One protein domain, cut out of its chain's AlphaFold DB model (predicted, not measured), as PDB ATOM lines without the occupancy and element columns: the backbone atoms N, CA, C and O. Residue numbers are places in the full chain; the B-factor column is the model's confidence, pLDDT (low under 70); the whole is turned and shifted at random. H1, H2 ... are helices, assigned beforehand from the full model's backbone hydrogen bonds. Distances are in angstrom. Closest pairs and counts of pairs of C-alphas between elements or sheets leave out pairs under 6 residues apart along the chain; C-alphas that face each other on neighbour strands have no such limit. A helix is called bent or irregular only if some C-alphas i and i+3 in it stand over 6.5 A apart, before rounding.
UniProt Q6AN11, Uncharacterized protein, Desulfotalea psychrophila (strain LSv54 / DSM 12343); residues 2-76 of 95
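AT A GLANCE: This is residues 2 to 76 of the 95 residues of an uncharacterized protein of Desulfotalea psychrophila (strain LSv54 / DSM 12343) (UniProt Q6AN11). Four helices are strung out along an open, hooked chain with no common core: the longest helix, H1, sticks out as an arm at one end, and past the small H2 and H3 a long link, residues 46 to 61, folds back to H4. No two helices touch; H2 and H3 are near each other. The printed part has 75 residues, with four named helices in the order H1, H2, H3, H4 and no named strand, and the class is all helix. The whole is extended, with a radius of gyration of the C-alphas of 21.2 A and spans of 66 by 28 by 26 A.

IN THESE COORDINATES: H1, residues 2 to 19, runs 26.6 A from C-alpha 2 at (278.684, 183.640, 227.456) to C-alpha 19 at (297.204, 170.524, 213.505). It is neither bent nor irregular, but only just: C-alphas 11 and 14 are 6.3 A apart. H2 is residues 27 to 30, 5.2 A long. H3, residues 32 to 45, is 19.8 A long. H4, residues 62 to 74, is 18.5 A long and ends with C-alpha 74 at (309.307, 164.711, 188.489).

HOW THE PARTS SIT: H1 is apart from H2, H3 and H4. H2 and H3 are close but not clearly touching; their closest C-alphas, those of Val 28 and Ser 35, are 6.2 A apart. H4 is apart from H2 and from H3. Every O i to N i+4 pair is within hydrogen-bond range in H3 and H4, and 11 of 14 are in H1; H2 is too short for such a pair, but its 1 O i to N i+3 pair is within range.

THE WHOLE: The two C-alphas farthest apart, those of Met 3 and Leu 47, are 66.7 A apart. The printed part has no cut. The link from H3 to H4 is long, with 16 residues, that from H1 to H2 is short, and that from H2 to H3 is tight. The mean pLDDT of the printed part is 77.2, and it is under 70 at residues 2 to 5, 20, 49 to 50, 55 to 56 and 58 to 59.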
ATOM      1  N   LYS A   2     278.543 183.740 228.930       56.09
ATOM      2  CA  LYS A   2     278.684 183.640 227.456       56.09
ATOM      3  C   LYS A   2     279.990 184.245 226.908       56.09
ATOM      4  O   LYS A   2     280.656 183.608 226.107       56.09
ATOM      5  N   MET A   3     280.426 185.388 227.440       61.44
ATOM      6  CA  MET A   3     281.631 186.093 226.966       61.44
ATOM      7  C   MET A   3     282.942 185.312 227.195       61.44
ATOM      8  O   MET A   3     283.805 185.288 226.326       61.44
ATOM      9  N   LYS A   4     283.052 184.578 228.315       67.44
ATOM     10  CA  LYS A   4     284.208 183.705 228.610       67.44
ATOM     11  C   LYS A   4     284.277 182.483 227.680       67.44
ATOM     12  O   LYS A   4     285.365 182.050 227.326       67.44
ATOM     13  N   LYS A   5     283.121 181.957 227.251       69.81
ATOM     14  CA  LYS A   5     283.035 180.842 226.291       69.81
ATOM     15  C   LYS A   5     283.425 181.283 224.875       69.81
ATOM     16  O   LYS A   5     284.123 180.545 224.193       69.81
ATOM     17  N   CYS A   6     283.044 182.497 224.467       71.62
ATOM     18  CA  CYS A   6     283.462 183.074 223.184       71.62
ATOM     19  C   CYS A   6     284.971 183.349 223.132       71.62
ATOM     20  O   CYS A   6     285.597 183.045 222.123       71.62
ATOM     21  N   MET A   7     285.570 183.847 224.220       75.12
ATOM     22  CA  MET A   7     287.022 184.052 224.265       75.12
ATOM     23  C   MET A   7     287.807 182.738 224.215       75.12
ATOM     24  O   MET A   7     288.808 182.649 223.512       75.12
ATOM     25  N   LEU A   8     287.325 181.699 224.906       78.81
ATOM     26  CA  LEU A   8     287.940 180.375 224.845       78.81
ATOM     27  C   LEU A   8     287.858 179.783 223.429       78.81
ATOM     28  O   LEU A   8     288.845 179.251 222.935       78.81
ATOM     29  N   ALA A   9     286.713 179.926 222.750       77.62
ATOM     30  CA  ALA A   9     286.543 179.466 221.373       77.62
ATOM     31  C   ALA A   9     287.467 180.202 220.387       77.62
ATOM     32  O   ALA A   9     288.052 179.575 219.510       77.62
ATOM     33  N   MET A  10     287.658 181.513 220.566       80.81
ATOM     34  CA  MET A  10     288.528 182.328 219.711       80.81
ATOM     35  C   MET A  10     290.005 181.916 219.793       80.81
ATOM     36  O   MET A  10     290.737 182.076 218.822       80.81
ATOM     37  N   LEU A  11     290.429 181.349 220.926       80.69
ATOM     38  CA  LEU A  11     291.796 180.870 221.146       80.69
ATOM     39  C   LEU A  11     291.984 179.405 220.701       80.69
ATOM     40  O   LEU A  11     293.064 179.024 220.259       80.69
ATOM     41  N   LEU A  12     290.924 178.591 220.748       83.06
ATOM     42  CA  LEU A  12     290.954 177.167 220.379       83.06
ATOM     43  C   LEU A  12     290.916 176.926 218.861       83.06
ATOM     44  O   LEU A  12     291.575 176.017 218.361       83.06
ATOM     45  N   VAL A  13     290.172 177.748 218.117       83.25
ATOM     46  CA  VAL A  13     290.049 177.643 216.651       83.25
ATOM     47  C   VAL A  13     291.397 177.742 215.915       83.25
ATOM     48  O   VAL A  13     291.672 176.855 215.106       83.25
ATOM     49  N   PRO A  14     292.273 178.735 216.170       81.25
ATOM     50  CA  PRO A  14     293.561 178.802 215.480       81.25
ATOM     51  C   PRO A  14     294.474 177.625 215.842       81.25
ATOM     52  O   PRO A  14     295.205 177.142 214.983       81.25
ATOM     53  N   PHE A  15     294.394 177.104 217.071       78.75
ATOM     54  CA  PHE A  15     295.175 175.938 217.486       78.75
ATOM     55  C   PHE A  15     294.769 174.667 216.724       78.75
ATOM     56  O   PHE A  15     295.629 173.907 216.288       78.75
ATOM     57  N   LEU A  16     293.470 174.467 216.486       79.69
ATOM     58  CA  LEU A  16     292.958 173.337 215.702       79.69
ATOM     59  C   LEU A  16     293.363 173.411 214.221       79.69
ATOM     60  O   LEU A  16     293.649 172.382 213.612       79.69
ATOM     61  N   LEU A  17     293.437 174.616 213.649       77.94
ATOM     62  CA  LEU A  17     293.852 174.813 212.256       77.94
ATOM     63  C   LEU A  17     295.337 174.485 212.026       77.94
ATOM     64  O   LEU A  17     295.701 174.036 210.940       77.94
ATOM     65  N   LEU A  18     296.189 174.646 213.042       75.50
ATOM     66  CA  LEU A  18     297.621 174.338 212.943       75.50
ATOM     67  C   LEU A  18     297.915 172.827 212.914       75.50
ATOM     68  O   LEU A  18     298.927 172.414 212.353       75.50
ATOM     69  N   ILE A  19     297.024 171.987 213.453       74.50
ATOM     70  CA  ILE A  19     297.204 170.524 213.505       74.50
ATOM     71  C   ILE A  19     297.047 169.889 212.109       74.50
ATOM     72  O   ILE A  19     297.728 168.914 211.783       74.50
ATOM     73  N   GLY A  20     296.209 170.475 211.246       67.38
ATOM     74  CA  GLY A  20     295.954 169.982 209.885       67.38
ATOM     75  C   GLY A  20     297.075 170.247 208.872       67.38
ATOM     76  O   GLY A  20     297.035 169.705 207.773       67.38
ATOM     77  N   CYS A  21     298.079 171.062 209.215       70.56
ATOM     78  CA  CYS A  21     299.190 171.406 208.316       70.56
ATOM     79  C   CYS A  21     300.407 170.470 208.468       70.56
ATOM     80  O   CYS A  21     301.462 170.688 207.874       70.56
ATOM     81  N   THR A  22     300.290 169.422 209.286       72.50
ATOM     82  CA  THR A  22     301.362 168.437 209.452       72.50
ATOM     83  C   THR A  22     301.368 167.471 208.265       72.50
ATOM     84  O   THR A  22     300.315 167.023 207.813       72.50
ATOM     85  N   LYS A  23     302.553 167.160 207.714       72.00
ATOM     86  CA  LYS A  23     302.699 166.111 206.691       72.00
ATOM     87  C   LYS A  23     302.346 164.770 207.331       72.00
ATOM     88  O   LYS A  23     303.190 164.152 207.973       72.00
ATOM     89  N   GLN A  24     301.093 164.356 207.195       76.00
ATOM     90  CA  GLN A  24     300.652 163.045 207.642       76.00
ATOM     91  C   GLN A  24     301.075 161.994 206.610       76.00
ATOM     92  O   GLN A  24     300.952 162.254 205.409       76.00
ATOM     93  N   PRO A  25     301.576 160.827 207.051       76.69
ATOM     94  CA  PRO A  25     301.860 159.733 206.141       76.69
ATOM     95  C   PRO A  25     300.562 159.326 205.446       76.69
ATOM     96  O   PRO A  25     299.540 159.066 206.088       76.69
ATOM     97  N   THR A  26     300.590 159.310 204.121       78.75
ATOM     98  CA  THR A  26     299.481 158.813 203.315       78.75
ATOM     99  C   THR A  26     299.385 157.293 203.455       78.75
ATOM    100  O   THR A  26     300.320 156.622 203.896       78.75
ATOM    101  N   GLN A  27     298.252 156.704 203.068       76.06
ATOM    102  CA  GLN A  27     298.134 155.241 203.059       76.06
ATOM    103  C   GLN A  27     299.174 154.584 202.139       76.06
ATOM    104  O   GLN A  27     299.660 153.502 202.451       76.06
ATOM    105  N   VAL A  28     299.572 155.271 201.064       74.94
ATOM    106  CA  VAL A  28     300.659 154.832 200.181       74.94
ATOM    107  C   VAL A  28     302.002 154.847 200.911       74.94
ATOM    108  O   VAL A  28     302.779 153.918 200.745       74.94
ATOM    109  N   ASP A  29     302.263 155.840 201.766       74.56
ATOM    110  CA  ASP A  29     303.514 155.908 202.536       74.56
ATOM    111  C   ASP A  29     303.620 154.764 203.557       74.56
ATOM    112  O   ASP A  29     304.690 154.188 203.740       74.56
ATOM    113  N   ASN A  30     302.503 154.388 204.188       83.06
ATOM    114  CA  ASN A  30     302.473 153.298 205.169       83.06
ATOM    115  C   ASN A  30     302.596 151.905 204.529       83.06
ATOM    116  O   ASN A  30     303.115 150.985 205.159       83.06
ATOM    117  N   PHE A  31     302.122 151.739 203.290       84.56
ATOM    118  CA  PHE A  31     302.069 150.451 202.588       84.56
ATOM    119  C   PHE A  31     302.831 150.463 201.261       84.56
ATOM    120  O   PHE A  31     302.478 149.728 200.341       84.56
ATOM    121  N   TYR A  32     303.896 151.263 201.164       80.19
ATOM    122  CA  TYR A  32     304.586 151.540 199.903       80.19
ATOM    123  C   TYR A  32     304.951 150.278 199.113       80.19
ATOM    124  O   TYR A  32     304.669 150.200 197.921       80.19
ATOM    125  N   GLY A  33     305.510 149.256 199.774       86.19
ATOM    126  CA  GLY A  33     305.878 147.996 199.118       86.19
ATOM    127  C   GLY A  33     304.681 147.259 198.510       86.19
ATOM    128  O   GLY A  33     304.745 146.807 197.369       86.19
ATOM    129  N   THR A  34     303.563 147.190 199.235       86.81
ATOM    130  CA  THR A  34     302.320 146.574 198.749       86.81
ATOM    131  C   THR A  34     301.670 147.412 197.653       86.81
ATOM    132  O   THR A  34     301.216 146.859 196.657       86.81
ATOM    133  N   SER A  35     301.651 148.740 197.796       81.94
ATOM    134  CA  SER A  35     301.125 149.654 196.779       81.94
ATOM    135  C   SER A  35     301.930 149.588 195.481       81.94
ATOM    136  O   SER A  35     301.344 149.584 194.401       81.94
ATOM    137  N   PHE A  36     303.257 149.488 195.579       83.69
ATOM    138  CA  PHE A  36     304.141 149.327 194.428       83.69
ATOM    139  C   PHE A  36     303.916 147.985 193.726       83.69
ATOM    140  O   PHE A  36     303.744 147.954 192.507       83.69
ATOM    141  N   GLU A  37     303.858 146.883 194.481       85.44
ATOM    142  CA  GLU A  37     303.598 145.562 193.903       85.44
ATOM    143  C   GLU A  37     302.222 145.511 193.234       85.44
ATOM    144  O   GLU A  37     302.108 145.026 192.113       85.44
ATOM    145  N   LEU A  38     301.192 146.077 193.867       84.69
ATOM    146  CA  LEU A  38     299.849 146.157 193.298       84.69
ATOM    147  C   LEU A  38     299.841 146.958 191.991       84.69
ATOM    148  O   LEU A  38     299.301 146.480 190.999       84.69
ATOM    149  N   ALA A  39     300.484 148.128 191.959       81.94
ATOM    150  CA  ALA A  39     300.584 148.943 190.749       81.94
ATOM    151  C   ALA A  39     301.290 148.189 189.610       81.94
ATOM    152  O   ALA A  39     300.829 148.213 188.469       81.94
ATOM    153  N   LYS A  40     302.371 147.465 189.926       81.38
ATOM    154  CA  LYS A  40     303.092 146.622 188.967       81.38
ATOM    155  C   LYS A  40     302.207 145.494 188.431       81.38
ATOM    156  O   LYS A  40     302.132 145.297 187.224       81.38
ATOM    157  N   GLN A  41     301.513 144.770 189.308       85.50
ATOM    158  CA  GLN A  41     300.612 143.686 188.905       85.50
ATOM    159  C   GLN A  41     299.439 144.204 188.067       85.50
ATOM    160  O   GLN A  41     299.093 143.579 187.072       85.50
ATOM    161  N   SER A  42     298.866 145.366 188.400       80.06
ATOM    162  CA  SER A  42     297.817 145.999 187.593       80.06
ATOM    163  C   SER A  42     298.282 146.298 186.165       80.06
ATOM    164  O   SER A  42     297.521 146.075 185.230       80.06
ATOM    165  N   GLN A  43     299.535 146.729 185.982       73.44
ATOM    166  CA  GLN A  43     300.114 146.945 184.650       73.44
ATOM    167  C   GLN A  43     300.412 145.633 183.908       73.44
ATOM    168  O   GLN A  43     300.277 145.583 182.694       73.44
ATOM    169  N   ILE A  44     300.804 144.567 184.614       79.25
ATOM    170  CA  ILE A  44     301.069 143.248 184.008       79.25
ATOM    171  C   ILE A  44     299.766 142.555 183.582       79.25
ATOM    172  O   ILE A  44     299.718 141.905 182.539       79.25
ATOM    173  N   HIS A  45     298.715 142.670 184.396       78.06
ATOM    174  CA  HIS A  45     297.417 142.056 184.121       78.06
ATOM    175  C   HIS A  45     296.681 142.723 182.960       78.06
ATOM    176  O   HIS A  45     295.936 142.048 182.247       78.06
ATOM    177  N   ASP A  46     296.903 144.018 182.745       77.44
ATOM    178  CA  ASP A  46     296.411 144.708 181.566       77.44
ATOM    179  C   ASP A  46     297.433 144.615 180.424       77.44
ATOM    180  O   ASP A  46     298.329 145.442 180.272       77.44
ATOM    181  N   LEU A  47     297.258 143.613 179.561       72.75
ATOM    182  CA  LEU A  47     298.073 143.428 178.355       72.75
ATOM    183  C   LEU A  47     297.978 144.601 177.361       72.75
ATOM    184  O   LEU A  47     298.715 144.609 176.371       72.75
ATOM    185  N   ASN A  48     297.057 145.548 177.564       74.44
ATOM    186  CA  ASN A  48     296.910 146.767 176.778       74.44
ATOM    187  C   ASN A  48     297.419 148.022 177.499       74.44
ATOM    188  O   ASN A  48     297.374 149.100 176.901       74.44
ATOM    189  N   ALA A  49     297.956 147.899 178.718       67.75
ATOM    190  CA  ALA A  49     298.543 149.016 179.445       67.75
ATOM    191  C   ALA A  49     299.604 149.722 178.584       67.75
ATOM    192  O   ALA A  49     300.531 149.099 178.062       67.75
ATOM    193  N   GLY A  50     299.440 151.034 178.396       67.69
ATOM    194  CA  GLY A  50     300.347 151.866 177.600       67.69
ATOM    195  C   GLY A  50     300.242 151.712 176.076       67.69
ATOM    196  O   GLY A  50     300.991 152.379 175.367       67.69
ATOM    197  N   LYS A  51     299.337 150.868 175.547       78.94
ATOM    198  CA  LYS A  51     299.034 150.837 174.100       78.94
ATOM    199  C   LYS A  51     298.151 151.999 173.676       78.94
ATOM    200  O   LYS A  51     298.279 152.482 172.553       78.94
ATOM    201  N   ASP A  52     297.248 152.406 174.559       75.19
ATOM    202  CA  ASP A  52     296.455 153.605 174.357       75.19
ATOM    203  C   ASP A  52     297.287 154.828 174.752       75.19
ATOM    204  O   ASP A  52     297.713 154.971 175.898       75.19
ATOM    205  N   VAL A  53     297.564 155.669 173.759       72.19
ATOM    206  CA  VAL A  53     298.268 156.948 173.915       72.19
ATOM    207  C   VAL A  53     297.295 158.120 173.972       72.19
ATOM    208  O   VAL A  53     297.733 159.273 174.028       72.19
ATOM    209  N   ALA A  54     295.984 157.854 173.923       75.69
ATOM    210  CA  ALA A  54     294.995 158.880 174.166       75.69
ATOM    211  C   ALA A  54     295.224 159.483 175.563       75.69
ATOM    212  O   ALA A  54     295.591 158.772 176.506       75.69
ATOM    213  N   PRO A  55     295.039 160.803 175.719       65.88
ATOM    214  CA  PRO A  55     295.037 161.419 177.034       65.88
ATOM    215  C   PRO A  55     294.039 160.698 177.939       65.88
ATOM    216  O   PRO A  55     292.916 160.421 177.526       65.88
ATOM    217  N   VAL A  56     294.444 160.404 179.174       68.81
ATOM    218  CA  VAL A  56     293.551 159.780 180.154       68.81
ATOM    219  C   VAL A  56     292.387 160.736 180.432       68.81
ATOM    220  O   VAL A  56     292.580 161.800 181.023       68.81
ATOM    221  N   GLU A  57     291.191 160.359 179.991       71.69
ATOM    222  CA  GLU A  57     289.940 161.060 180.290       71.69
ATOM    223  C   GLU A  57     289.517 160.782 181.748       71.69
ATOM    224  O   GLU A  57     289.830 159.726 182.303       71.69
ATOM    225  N   GLY A  58     288.830 161.715 182.412       68.75
ATOM    226  CA  GLY A  58     288.408 161.562 183.816       68.75
ATOM    227  C   GLY A  58     289.354 162.184 184.854       68.75
ATOM    228  O   GLY A  58     289.067 162.159 186.053       68.75
ATOM    229  N   LEU A  59     290.488 162.747 184.422       68.25
ATOM    230  CA  LEU A  59     291.427 163.520 185.252       68.25
ATOM    231  C   LEU A  59     291.135 165.032 185.201       68.25
ATOM    232  O   LEU A  59     292.036 165.863 185.354       68.25
ATOM    233  N   GLU A  60     289.879 165.419 184.986       75.81
ATOM    234  CA  GLU A  60     289.486 166.823 184.959       75.81
ATOM    235  C   GLU A  60     289.418 167.429 186.372       75.81
ATOM    236  O   GLU A  60     289.154 166.772 187.382       75.81
ATOM    237  N   GLY A  61     289.646 168.740 186.454       77.88
ATOM    238  CA  GLY A  61     289.544 169.502 187.697       77.88
ATOM    239  C   GLY A  61     290.872 169.730 188.424       77.88
ATOM    240  O   GLY A  61     291.947 169.281 188.028       77.88
ATOM    241  N   SER A  62     290.798 170.487 189.520       80.38
ATOM    242  CA  SER A  62     291.968 171.057 190.207       80.38
ATOM    243  C   SER A  62     292.932 170.018 190.788       80.38
ATOM    244  O   SER A  62     294.127 170.293 190.929       80.38
ATOM    245  N   VAL A  63     292.426 168.829 191.124       78.75
ATOM    246  CA  VAL A  63     293.223 167.713 191.645       78.75
ATOM    247  C   VAL A  63     293.973 167.024 190.511       78.75
ATOM    248  O   VAL A  63     295.190 166.880 190.616       78.75
ATOM    249  N   GLY A  64     293.291 166.681 189.414       78.94
ATOM    250  CA  GLY A  64     293.911 166.056 188.246       78.94
ATOM    251  C   GLY A  64     295.018 166.925 187.653       78.94
ATOM    252  O   GLY A  64     296.150 166.466 187.510       78.94
ATOM    253  N   THR A  65     294.767 168.228 187.473       82.06
ATOM    254  CA  THR A  65     295.796 169.184 187.021       82.06
ATOM    255  C   THR A  65     297.014 169.217 187.950       82.06
ATOM    256  O   THR A  65     298.151 169.302 187.491       82.06
ATOM    257  N   ARG A  66     296.810 169.142 189.272       82.00
ATOM    258  CA  ARG A  66     297.911 169.151 190.247       82.00
ATOM    259  C   ARG A  66     298.719 167.855 190.214       82.00
ATOM    260  O   ARG A  66     299.938 167.910 190.369       82.00
ATOM    261  N   VAL A  67     298.054 166.715 190.034       79.62
ATOM    262  CA  VAL A  67     298.706 165.406 189.897       79.62
ATOM    263  C   VAL A  67     299.553 165.375 188.629       79.62
ATOM    264  O   VAL A  67     300.738 165.057 188.718       79.62
ATOM    265  N   MET A  68     299.001 165.810 187.493       81.56
ATOM    266  CA  MET A  68     299.732 165.885 186.224       81.56
ATOM    267  C   MET A  68     300.931 166.830 186.311       81.56
ATOM    268  O   MET A  68     302.046 166.429 185.997       81.56
ATOM    269  N   LYS A  69     300.751 168.030 186.876       84.25
ATOM    270  CA  LYS A  69     301.854 168.979 187.094       84.25
ATOM    271  C   LYS A  69     302.968 168.408 187.981       84.25
ATOM    272  O   LYS A  69     304.142 168.701 187.775       84.25
ATOM    273  N   ARG A  70     302.621 167.608 188.996       82.25
ATOM    274  CA  ARG A  70     303.606 166.940 189.863       82.25
ATOM    275  C   ARG A  70     304.350 165.828 189.124       82.25
ATOM    276  O   ARG A  70     305.544 165.666 189.351       82.25
ATOM    277  N   TYR A  71     303.645 165.065 188.294       79.94
ATOM    278  CA  TYR A  71     304.241 164.032 187.454       79.94
ATOM    279  C   TYR A  71     305.225 164.648 186.454       79.94
ATOM    280  O   TYR A  71     306.383 164.247 186.427       79.94
ATOM    281  N   GLU A  72     304.818 165.691 185.733       83.50
ATOM    282  CA  GLU A  72     305.685 166.444 184.818       83.50
ATOM    283  C   GLU A  72     306.926 167.002 185.532       83.50
ATOM    284  O   GLU A  72     308.050 166.768 185.093       83.50
ATOM    285  N   GLY A  73     306.743 167.635 186.698       84.06
ATOM    286  CA  GLY A  73     307.847 168.153 187.510       84.06
ATOM    287  C   GLY A  73     308.799 167.082 188.058       84.06
ATOM    288  O   GLY A  73     309.909 167.405 188.460       84.06
ATOM    289  N   SER A  74     308.409 165.800 188.073       75.94
ATOM    290  CA  SER A  74     309.307 164.711 188.489       75.94
ATOM    291  C   SER A  74     310.379 164.377 187.446       75.94
ATOM    292  O   SER A  74     311.413 163.812 187.799       75.94
ATOM    293  N   PHE A  75     310.152 164.756 186.184       81.06
ATOM    294  CA  PHE A  75     311.124 164.612 185.098       81.06
ATOM    295  C   PHE A  75     312.057 165.813 184.972       81.06
ATOM    296  O   PHE A  75     313.045 165.743 184.238       81.06
ATOM    297  N   GLU A  76     311.771 166.915 185.670       84.69
ATOM    298  CA  GLU A  76     312.709 168.025 185.768       84.69
ATOM    299  C   GLU A  76     313.963 167.523 186.485       84.69
ATOM    300  O   GLU A  76     313.946 167.171 187.668       84.69
TER     301      GLU A  76